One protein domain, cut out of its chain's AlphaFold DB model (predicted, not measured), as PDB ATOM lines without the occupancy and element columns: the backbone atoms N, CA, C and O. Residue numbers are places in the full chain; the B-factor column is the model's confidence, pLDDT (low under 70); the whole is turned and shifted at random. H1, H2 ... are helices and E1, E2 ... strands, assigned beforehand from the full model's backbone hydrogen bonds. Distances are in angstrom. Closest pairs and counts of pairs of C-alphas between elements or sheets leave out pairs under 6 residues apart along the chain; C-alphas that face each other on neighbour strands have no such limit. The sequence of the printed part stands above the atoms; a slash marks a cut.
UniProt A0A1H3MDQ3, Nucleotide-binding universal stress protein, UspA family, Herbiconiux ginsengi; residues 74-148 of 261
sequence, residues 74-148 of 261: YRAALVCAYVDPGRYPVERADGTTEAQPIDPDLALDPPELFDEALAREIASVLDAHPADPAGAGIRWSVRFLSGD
ATOM      1  N   TYR A  74     184.328 148.487 181.709       88.62
ATOM      2  CA  TYR A  74     185.703 148.508 182.214       88.62
ATOM      3  C   TYR A  74     185.847 147.863 183.600       88.62
ATOM      4  O   TYR A  74     186.958 147.796 184.121       88.62
ATOM      5  N   ARG A  75     184.742 147.381 184.194       89.12
ATOM      6  CA  ARG A  75     184.671 146.925 185.594       89.12
ATOM      7  C   ARG A  75     185.264 147.953 186.558       89.12
ATOM      8  O   ARG A  75     185.950 147.599 187.514       89.12
ATOM      9  N   ALA A  76     185.017 149.222 186.261       91.56
ATOM     10  CA  ALA A  76     185.576 150.363 186.953       91.56
ATOM     11  C   ALA A  76     184.648 150.857 188.068       91.56
ATOM     12  O   ALA A  76     183.427 150.696 187.994       91.56
ATOM     13  N   ALA A  77     185.228 151.481 189.091       93.50
ATOM     14  CA  ALA A  77     184.476 152.317 190.017       93.50
ATOM     15  C   ALA A  77     184.184 153.678 189.365       93.50
ATOM     16  O   ALA A  77     185.003 154.193 188.601       93.50
ATOM     17  N   LEU A  78     183.028 154.260 189.671       94.75
ATOM     18  CA  LEU A  78     182.606 155.559 189.158       94.75
ATOM     19  C   LEU A  78     182.665 156.616 190.265       94.75
ATOM     20  O   LEU A  78     182.005 156.484 191.289       94.75
ATOM     21  N   VAL A  79     183.426 157.685 190.063       96.69
ATOM     22  CA  VAL A  79     183.475 158.823 190.987       96.69
ATOM     23  C   VAL A  79     182.757 160.002 190.349       96.69
ATOM     24  O   VAL A  79     183.241 160.580 189.377       96.69
ATOM     25  N   CYS A  80     181.589 160.340 190.888       95.69
ATOM     26  CA  CYS A  80     180.776 161.466 190.447       95.69
ATOM     27  C   CYS A  80     181.256 162.742 191.137       95.69
ATOM     28  O   CYS A  80     181.145 162.860 192.353       95.69
ATOM     29  N   ALA A  81     181.793 163.687 190.377       94.12
ATOM     30  CA  ALA A  81     182.380 164.909 190.900       94.12
ATOM     31  C   ALA A  81     181.547 166.131 190.499       94.12
ATOM     32  O   ALA A  81     181.418 166.434 189.311       94.12
ATOM     33  N   TYR A  82     181.000 166.823 191.492       90.75
ATOM     34  CA  TYR A  82     180.470 168.172 191.331       90.75
ATOM     35  C   TYR A  82     181.562 169.174 191.690       90.75
ATOM     36  O   TYR A  82     182.259 168.992 192.688       90.75
ATOM     37  N   VAL A  83     181.713 170.221 190.884       87.31
ATOM     38  CA  VAL A  83     182.622 171.332 191.175       87.31
ATOM     39  C   VAL A  83     181.784 172.592 191.277       87.31
ATOM     40  O   VAL A  83     181.106 172.930 190.314       87.31
ATOM     41  N   ASP A  84     181.844 173.268 192.420       82.50
ATOM     42  CA  ASP A  84     181.253 174.591 192.612       82.50
ATOM     43  C   ASP A  84     182.265 175.669 192.173       82.50
ATOM     44  O   ASP A  84     183.250 175.903 192.888       82.50
ATOM     45  N   PRO A  85     182.080 176.337 191.018       72.12
ATOM     46  CA  PRO A  85     182.969 177.406 190.573       72.12
ATOM     47  C   PRO A  85     182.690 178.732 191.274       72.12
ATOM     48  O   PRO A  85     183.503 179.648 191.169       72.12
ATOM     49  N   GLY A  86     181.559 178.853 191.974       69.56
ATOM     50  CA  GLY A  86     181.240 179.979 192.842       69.56
ATOM     51  C   GLY A  86     181.987 179.916 194.170       69.56
ATOM     52  O   GLY A  86     181.914 180.866 194.947       69.56
ATOM     53  N   ARG A  87     182.729 178.833 194.427       69.00
ATOM     54  CA  ARG A  87     183.587 178.675 195.597       69.00
ATOM     55  C   ARG A  87     185.031 178.452 195.199       69.00
ATOM     56  O   ARG A  87     185.333 177.873 194.160       69.00
ATOM     57  N   TYR A  88     185.939 178.862 196.069       64.44
ATOM     58  CA  TYR A  88     187.358 178.580 195.929       64.44
ATOM     59  C   TYR A  88     187.892 177.923 197.202       64.44
ATOM     60  O   TYR A  88     187.447 178.262 198.306       64.44
ATOM     61  N   PRO A  89     188.819 176.960 197.069       69.69
ATOM     62  CA  PRO A  89     189.464 176.364 198.224       69.69
ATOM     63  C   PRO A  89     190.369 177.399 198.896       69.69
ATOM     64  O   PRO A  89     191.195 178.042 198.243       69.69
ATOM     65  N   VAL A  90     190.221 177.547 200.209       70.75
ATOM     66  CA  VAL A  90     191.095 178.361 201.052       70.75
ATOM     67  C   VAL A  90     191.740 177.458 202.083       70.75
ATOM     68  O   VAL A  90     191.052 176.824 202.882       70.75
ATOM     69  N   GLU A  91     193.070 177.405 202.068       76.69
ATOM     70  CA  GLU A  91     193.829 176.798 203.155       76.69
ATOM     71  C   GLU A  91     193.772 177.715 204.375       76.69
ATOM     72  O   GLU A  91     194.177 178.883 204.343       76.69
ATOM     73  N   ARG A  92     193.236 177.185 205.468       74.12
ATOM     74  CA  ARG A  92     193.234 177.840 206.767       74.12
ATOM     75  C   ARG A  92     194.606 177.671 207.417       74.12
ATOM     76  O   ARG A  92     195.362 176.752 207.121       74.12
ATOM     77  N   ALA A  93     194.920 178.555 208.361       75.62
ATOM     78  CA  ALA A  93     196.177 178.527 209.110       75.62
ATOM     79  C   ALA A  93     196.432 177.215 209.888       75.62
ATOM     80  O   ALA A  93     197.559 176.971 210.304       75.62
ATOM     81  N   ASP A  94     195.404 176.385 210.091       72.88
ATOM     82  CA  ASP A  94     195.494 175.055 210.705       72.88
ATOM     83  C   ASP A  94     195.753 173.921 209.689       72.88
ATOM     84  O   ASP A  94     195.805 172.756 210.074       72.88
ATOM     85  N   GLY A  95     195.937 174.252 208.406       65.94
ATOM     86  CA  GLY A  95     196.179 173.298 207.324       65.94
ATOM     87  C   GLY A  95     194.918 172.631 206.772       65.94
ATOM     88  O   GLY A  95     195.025 171.771 205.902       65.94
ATOM     89  N   THR A  96     193.725 173.000 207.251       66.25
ATOM     90  CA  THR A  96     192.461 172.511 206.683       66.25
ATOM     91  C   THR A  96     192.066 173.316 205.445       66.25
ATOM     92  O   THR A  96     192.322 174.516 205.363       66.25
ATOM     93  N   THR A  97     191.436 172.662 204.467       70.56
ATOM     94  CA  THR A  97     190.906 173.329 203.269       70.56
ATOM     95  C   THR A  97     189.404 173.543 203.422       70.56
ATOM     96  O   THR A  97     188.658 172.583 203.612       70.56
ATOM     97  N   GLU A  98     188.954 174.791 203.313       73.62
ATOM     98  CA  GLU A  98     187.541 175.175 203.379       73.62
ATOM     99  C   GLU A  98     187.115 175.868 202.077       73.62
ATOM    100  O   GLU A  98     187.858 176.677 201.520       73.62
ATOM    101  N   ALA A  99     185.918 175.555 201.578       68.94
ATOM    102  CA  ALA A  99     185.366 176.173 200.376       68.94
ATOM    103  C   ALA A  99     184.674 177.503 200.722       68.94
ATOM    104  O   ALA A  99     183.607 177.501 201.339       68.94
ATOM    105  N   GLN A 100     185.259 178.629 200.308       63.53
ATOM    106  CA  GLN A 100     184.713 179.974 200.535       63.53
ATOM    107  C   GLN A 100     183.979 180.488 199.288       63.53
ATOM    108  O   GLN A 100     184.475 180.272 198.179       63.53
ATOM    109  N   PRO A 101     182.828 181.170 199.430       61.47
ATOM    110  CA  PRO A 101     182.124 181.758 198.297       61.47
ATOM    111  C   PRO A 101     182.907 182.934 197.701       61.47
ATOM    112  O   PRO A 101     183.520 183.725 198.414       61.47
ATOM    113  N   ILE A 102     182.862 183.057 196.376       64.12
ATOM    114  CA  ILE A 102     183.429 184.180 195.620       64.12
ATOM    115  C   ILE A 102     182.540 185.427 195.753       64.12
ATOM    116  O   ILE A 102     183.059 186.543 195.778       64.12
ATOM    117  N   ASP A 103     181.219 185.243 195.852       64.56
ATOM    118  CA  ASP A 103     180.243 186.322 196.035       64.56
ATOM    119  C   ASP A 103     179.693 186.316 197.479       64.56
ATOM    120  O   ASP A 103     179.024 185.353 197.866       64.56
ATOM    121  N   PRO A 104     179.964 187.360 198.286       59.16
ATOM    122  CA  PRO A 104     179.518 187.443 199.676       59.16
ATOM    123  C   PRO A 104     178.000 187.637 199.839       59.16
ATOM    124  O   PRO A 104     177.495 187.412 200.939       59.16
ATOM    125  N   ASP A 105     177.278 188.025 198.782       63.22
ATOM    126  CA  ASP A 105     175.828 188.266 198.817       63.22
ATOM    127  C   ASP A 105     175.008 187.060 198.313       63.22
ATOM    128  O   ASP A 105     173.771 187.086 198.325       63.22
ATOM    129  N   LEU A 106     175.666 185.978 197.877       59.03
ATOM    130  CA  LEU A 106     174.998 184.780 197.381       59.03
ATOM    131  C   LEU A 106     174.339 184.011 198.539       59.03
ATOM    132  O   LEU A 106     175.011 183.406 199.375       59.03
ATOM    133  N   ALA A 107     173.003 184.006 198.576       54.94
ATOM    134  CA  ALA A 107     172.243 183.161 199.492       54.94
ATOM    135  C   ALA A 107     172.483 181.685 199.139       54.94
ATOM    136  O   ALA A 107     172.062 181.209 198.085       54.94
ATOM    137  N   LEU A 108     173.186 180.982 200.020       54.94
ATOM    138  CA  LEU A 108     173.547 179.581 199.857       54.94
ATOM    139  C   LEU A 108     172.578 178.705 200.646       54.94
ATOM    140  O   LEU A 108     172.400 178.898 201.852       54.94
ATOM    141  N   ASP A 109     171.997 177.710 199.978       57.06
ATOM    142  CA  ASP A 109     171.470 176.553 200.695       57.06
ATOM    143  C   ASP A 109     172.613 175.914 201.511       57.06
ATOM    144  O   ASP A 109     173.774 175.949 201.074       57.06
ATOM    145  N   PRO A 110     172.322 175.337 202.693       58.69
ATOM    146  CA  PRO A 110     173.316 174.590 203.452       58.69
ATOM    147  C   PRO A 110     173.977 173.540 202.545       58.69
ATOM    148  O   PRO A 110     173.241 172.766 201.917       58.69
ATOM    149  N   PRO A 111     175.323 173.501 202.457       65.12
ATOM    150  CA  PRO A 111     176.046 172.574 201.584       65.12
ATOM    151  C   PRO A 111     175.545 171.132 201.722       65.12
ATOM    152  O   PRO A 111     175.326 170.448 200.732       65.12
ATOM    153  N   GLU A 112     175.230 170.712 202.946       66.38
ATOM    154  CA  GLU A 112     174.800 169.354 203.265       66.38
ATOM    155  C   GLU A 112     173.474 168.962 202.589       66.38
ATOM    156  O   GLU A 112     173.305 167.816 202.170       66.38
ATOM    157  N   LEU A 113     172.522 169.895 202.461       62.78
ATOM    158  CA  LEU A 113     171.221 169.628 201.832       62.78
ATOM    159  C   LEU A 113     171.337 169.524 200.309       62.78
ATOM    160  O   LEU A 113     170.676 168.686 199.687       62.78
ATOM    161  N   PHE A 114     172.176 170.373 199.715       68.94
ATOM    162  CA  PHE A 114     172.491 170.329 198.292       68.94
ATOM    163  C   PHE A 114     173.223 169.028 197.936       68.94
ATOM    164  O   PHE A 114     172.826 168.329 196.996       68.94
ATOM    165  N   ASP A 115     174.217 168.660 198.746       80.69
ATOM    166  CA  ASP A 115     175.004 167.444 198.581       80.69
ATOM    167  C   ASP A 115     174.113 166.194 198.618       80.69
ATOM    168  O   ASP A 115     174.227 165.303 197.770       80.69
ATOM    169  N   GLU A 116     173.158 166.144 199.552       82.81
ATOM    170  CA  GLU A 116     172.216 165.032 199.665       82.81
ATOM    171  C   GLU A 116     171.247 164.958 198.473       82.81
ATOM    172  O   GLU A 116     170.944 163.869 197.970       82.81
ATOM    173  N   ALA A 117     170.748 166.103 197.996       84.69
ATOM    174  CA  ALA A 117     169.848 166.152 196.848       84.69
ATOM    175  C   ALA A 117     170.521 165.635 195.574       84.69
ATOM    176  O   ALA A 117     169.949 164.780 194.889       84.69
ATOM    177  N   LEU A 118     171.745 166.090 195.309       84.94
ATOM    178  CA  LEU A 118     172.522 165.633 194.166       84.94
ATOM    179  C   LEU A 118     172.897 164.151 194.296       84.94
ATOM    180  O   LEU A 118     172.759 163.393 193.335       84.94
ATOM    181  N   ALA A 119     173.311 163.700 195.483       88.62
ATOM    182  CA  ALA A 119     173.628 162.293 195.721       88.62
ATOM    183  C   ALA A 119     172.419 161.373 195.473       88.62
ATOM    184  O   ALA A 119     172.575 160.307 194.875       88.62
ATOM    185  N   ARG A 120     171.207 161.792 195.867       90.31
ATOM    186  CA  ARG A 120     169.964 161.060 195.573       90.31
ATOM    187  C   ARG A 120     169.639 161.022 194.082       90.31
ATOM    188  O   ARG A 120     169.223 159.975 193.588       90.31
ATOM    189  N   GLU A 121     169.823 162.131 193.367       89.81
ATOM    190  CA  GLU A 121     169.641 162.176 191.910       89.81
ATOM    191  C   GLU A 121     170.585 161.178 191.224       89.81
ATOM    192  O   GLU A 121     170.136 160.324 190.456       89.81
ATOM    193  N   ILE A 122     171.872 161.209 191.581       91.81
ATOM    194  CA  ILE A 122     172.886 160.284 191.065       91.81
ATOM    195  C   ILE A 122     172.506 158.831 191.369       91.81
ATOM    196  O   ILE A 122     172.489 158.009 190.450       91.81
ATOM    197  N   ALA A 123     172.155 158.521 192.622       91.88
ATOM    198  CA  ALA A 123     171.747 157.176 193.030       91.88
ATOM    199  C   ALA A 123     170.582 156.663 192.180       91.88
ATOM    200  O   ALA A 123     170.654 155.567 191.636       91.88
ATOM    201  N   SER A 124     169.553 157.491 191.971       91.31
ATOM    202  CA  SER A 124     168.371 157.102 191.195       91.31
ATOM    203  C   SER A 124     168.698 156.684 189.757       91.31
ATOM    204  O   SER A 124     168.100 155.743 189.235       91.31
ATOM    205  N   VAL A 125     169.675 157.342 189.122       90.75
ATOM    206  CA  VAL A 125     170.106 157.026 187.755       90.75
ATOM    207  C   VAL A 125     170.988 155.778 187.733       90.75
ATOM    208  O   VAL A 125     170.835 154.933 186.849       90.75
ATOM    209  N   LEU A 126     171.912 155.649 188.689       90.44
ATOM    210  CA  LEU A 126     172.861 154.534 188.737       90.44
ATOM    211  C   LEU A 126     172.205 153.220 189.182       90.44
ATOM    212  O   LEU A 126     172.528 152.176 188.620       90.44
ATOM    213  N   ASP A 127     171.243 153.271 190.103       87.06
ATOM    214  CA  ASP A 127     170.480 152.103 190.564       87.06
ATOM    215  C   ASP A 127     169.497 151.599 189.496       87.06
ATOM    216  O   ASP A 127     169.201 150.406 189.424       87.06
ATOM    217  N   ALA A 128     169.005 152.494 188.632       85.69
ATOM    218  CA  ALA A 128     168.179 152.130 187.482       85.69
ATOM    219  C   ALA A 128     168.992 151.532 186.321       85.69
ATOM    220  O   ALA A 128     168.413 150.962 185.390       85.69
ATOM    221  N   HIS A 129     170.324 151.662 186.337       81.38
ATOM    222  CA  HIS A 129     171.162 151.074 185.303       81.38
ATOM    223  C   HIS A 129     171.094 149.542 185.403       81.38
ATOM    224  O   HIS A 129     171.262 148.991 186.492       81.38
ATOM    225  N   PRO A 130     170.883 148.817 184.286       72.69
ATOM    226  CA  PRO A 130     170.823 147.363 184.320       72.69
ATOM    227  C   PRO A 130     172.100 146.806 184.950       72.69
ATOM    228  O   PRO A 130     173.211 147.169 184.540       72.69
ATOM    229  N   ALA A 131     171.919 145.953 185.959       62.28
ATOM    230  CA  ALA A 131     173.014 145.264 186.622       62.28
ATOM    231  C   ALA A 131     173.826 144.468 185.592       62.28
ATOM    232  O   ALA A 131     173.281 143.972 184.598       62.28
ATOM    233  N   ASP A 132     175.132 144.335 185.836       65.06
ATOM    234  CA  ASP A 132     175.963 143.356 185.131       65.06
ATOM    235  C   ASP A 132     175.229 141.993 185.150       65.06
ATOM    236  O   ASP A 132     174.608 141.673 186.166       65.06
ATOM    237  N   PRO A 133     175.251 141.164 184.088       58.53
ATOM    238  CA  PRO A 133     174.796 139.772 184.164       58.53
ATOM    239  C   PRO A 133     175.339 138.985 185.377       58.53
ATOM    240  O   PRO A 133     174.719 138.006 185.785       58.53
ATOM    241  N   ALA A 134     176.447 139.419 185.987       66.44
ATOM    242  CA  ALA A 134     176.951 138.912 187.267       66.44
ATOM    243  C   ALA A 134     176.183 139.388 188.529       66.44
ATOM    244  O   ALA A 134     176.551 139.020 189.641       66.44
ATOM    245  N   GLY A 135     175.142 140.214 188.392       61.31
ATOM    246  CA  GLY A 135     174.336 140.768 189.487       61.31
ATOM    247  C   GLY A 135     175.024 141.865 190.305       61.31
ATOM    248  O   GLY A 135     174.457 142.335 191.290       61.31
ATOM    249  N   ALA A 136     176.233 142.284 189.923       68.38
ATOM    250  CA  ALA A 136     176.956 143.352 190.600       68.38
ATOM    251  C   ALA A 136     176.513 144.722 190.059       68.38
ATOM    252  O   ALA A 136     176.582 144.982 188.856       68.38
ATOM    253  N   GLY A 137     176.054 145.594 190.959       76.25
ATOM    254  CA  GLY A 137     175.838 147.007 190.656       76.25
ATOM    255  C   GLY A 137     177.157 147.743 190.401       76.25
ATOM    256  O   GLY A 137     178.247 147.238 190.686       76.25
ATOM    257  N   ILE A 138     177.064 148.959 189.870       86.50
ATOM    258  CA  ILE A 138     178.234 149.820 189.673       86.50
ATOM    259  C   ILE A 138     178.690 150.312 191.046       86.50
ATOM    260  O   ILE A 138     177.887 150.825 191.819       86.50
ATOM    261  N   ARG A 139     179.978 150.171 191.367       90.69
ATOM    262  CA  ARG A 139     180.538 150.805 192.567       90.69
ATOM    263  C   ARG A 139     180.718 152.285 192.286       90.69
ATOM    264  O   ARG A 139     181.427 152.621 191.339       90.69
ATOM    265  N   TRP A 140     180.111 153.147 193.093       93.94
ATOM    266  CA  TRP A 140     180.194 154.585 192.879       93.94
ATOM    267  C   TRP A 140     180.279 155.393 194.175       93.94
ATOM    268  O   TRP A 140     179.934 154.902 195.249       93.94
ATOM    269  N   SER A 141     180.772 156.624 194.069       94.19
ATOM    270  CA  SER A 141     180.822 157.611 195.153       94.19
ATOM    271  C   SER A 141     180.661 159.033 194.609       94.19
ATOM    272  O   SER A 141     180.766 159.251 193.400       94.19
ATOM    273  N   VAL A 142     180.403 160.000 195.497       93.69
ATOM    274  CA  VAL A 142     180.300 161.428 195.152       93.69
ATOM    275  C   VAL A 142     181.473 162.205 195.746       93.69
ATOM    276  O   VAL A 142     181.906 161.929 196.867       93.69
ATOM    277  N   ARG A 143     181.985 163.178 194.992       92.81
ATOM    278  CA  ARG A 143     182.962 164.175 195.431       92.81
ATOM    279  C   ARG A 143     182.413 165.572 195.164       92.81
ATOM    280  O   ARG A 143     181.986 165.863 194.051       92.81
ATOM    281  N   PHE A 144     182.470 166.417 196.183       90.06
ATOM    282  CA  PHE A 144     182.154 167.835 196.091       90.06
ATOM    283  C   PHE A 144     183.470 168.602 196.119       90.06
ATOM    284  O   PHE A 144     184.264 168.447 197.047       90.06
ATOM    285  N   LEU A 145     183.735 169.347 195.055       87.25
ATOM    286  CA  LEU A 145     184.956 170.110 194.836       87.25
ATOM    287  C   LEU A 145     184.606 171.590 194.662       87.25
ATOM    288  O   LEU A 145     183.445 171.961 194.484       87.25
ATOM    289  N   SER A 146     185.619 172.447 194.669       86.62
ATOM    290  CA  SER A 146     185.456 173.883 194.434       86.62
ATOM    291  C   SER A 146     186.537 174.407 193.497       86.62
ATOM    292  O   SER A 146     187.636 173.851 193.441       86.62
ATOM    293  N   GLY A 147     186.236 175.489 192.784       84.69
ATOM    294  CA  GLY A 147     187.155 176.170 191.873       84.69
ATOM    295  C   GLY A 147     186.863 175.906 190.395       84.69
ATOM    296  O   GLY A 147     185.731 175.632 190.005       84.69
ATOM    297  N   ASP A 148     187.889 176.016 189.543       85.00
ATOM    298  CA  ASP A 148     187.736 175.797 188.098       85.00
ATOM    299  C   ASP A 148     187.398 174.323 187.795       85.00
ATOM    300  O   ASP A 148     188.199 173.444 188.134       85.00
TER     301      ASP A 148
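What this domain is: This is residues 74 to 148 of the 261 residues of the protein "Nucleotide-binding universal stress protein, UspA family" of Herbiconiux ginsengi (UniProt A0A1H3MDQ3). A narrow ribbon of two parallel strands, E1 and E4, has one long helix, H1, over one face, running back the other way; the small hairpin of E2 and E3 is set crosswise at one end of the ribbon, and a loop, residues 128 to 139, makes the other end. The packing is loose: H1 comes nearer to E4 than to E1, and the hairpin meets the end of the ribbon at few places. The printed part has 75 residues with one named helix and four named strands, in the order E1, E2, E3, H1, E4, and its class is mixed, helices and strands. The two sheets have two strands each, E1 with E4 parallel and E2 with E3 antiparallel. The whole is loose, with a radius of gyration of the C-alphas of 16.2 A, and elongated, spanning 50 by 26 by 20 A.

How they stand to each other: E1, residues 77 to 84, and E4, residues 140 to 146, are parallel neighbours at 23 degrees. N 80 and O 141 are 2.9 A apart and N 143 and O 80 are 2.8 A apart, both within hydrogen-bond range. E1 runs on into E2, residues 87 to 91, across a break of 2 residues, at 98 degrees, and the two meet only through their link. E2 and E3, residues 97 to 101, form a hairpin of antiparallel strands at 145 degrees, with N 90 and O 98 at 2.8 A, within hydrogen-bond range. The closest C-alphas of E2 and E4 are those of Arg 87 and Ser 146, 5.3 A apart. E1 and E3 are apart. H1, residues 111 to 127, has its closest C-alpha pair with E4 at Ala 119 and Val 142, 6.8 A. E1 and H1 are near each other, with 6 pairs of C-alphas within 10 A. E2 and H1 are apart. In H1, every O i to N i+4 pair is within hydrogen-bond range.

Where its parts are: E1, residues 77 to 84, begins at C-alpha 77 (184.476, 152.317, 190.017) and is 22.7 A long. E2, residues 87 to 91, and E3, residues 97 to 101, measure 12.9 A and 13.1 A. H1, residues 111 to 127, begins at C-alpha 111 (176.046, 172.574, 201.584) and is 23.9 A long. E4, residues 140 to 146, is 20.1 A long and ends at C-alpha 146 (185.456, 173.883, 194.434).

The domain as a whole: The two C-alphas farthest apart are those of Ala 93 and Pro 133, 50.8 A. The printed part has no cut. The links E1 to E2 and E2 to E3 are tight, E3 to H1 is short, and H1 to E4, with 12 residues, is long. The mean pLDDT of the printed part is 77.6, and 28 residues are under 70: residues 86 to 89, 95 to 96, 99 to 114 and 131 to 136.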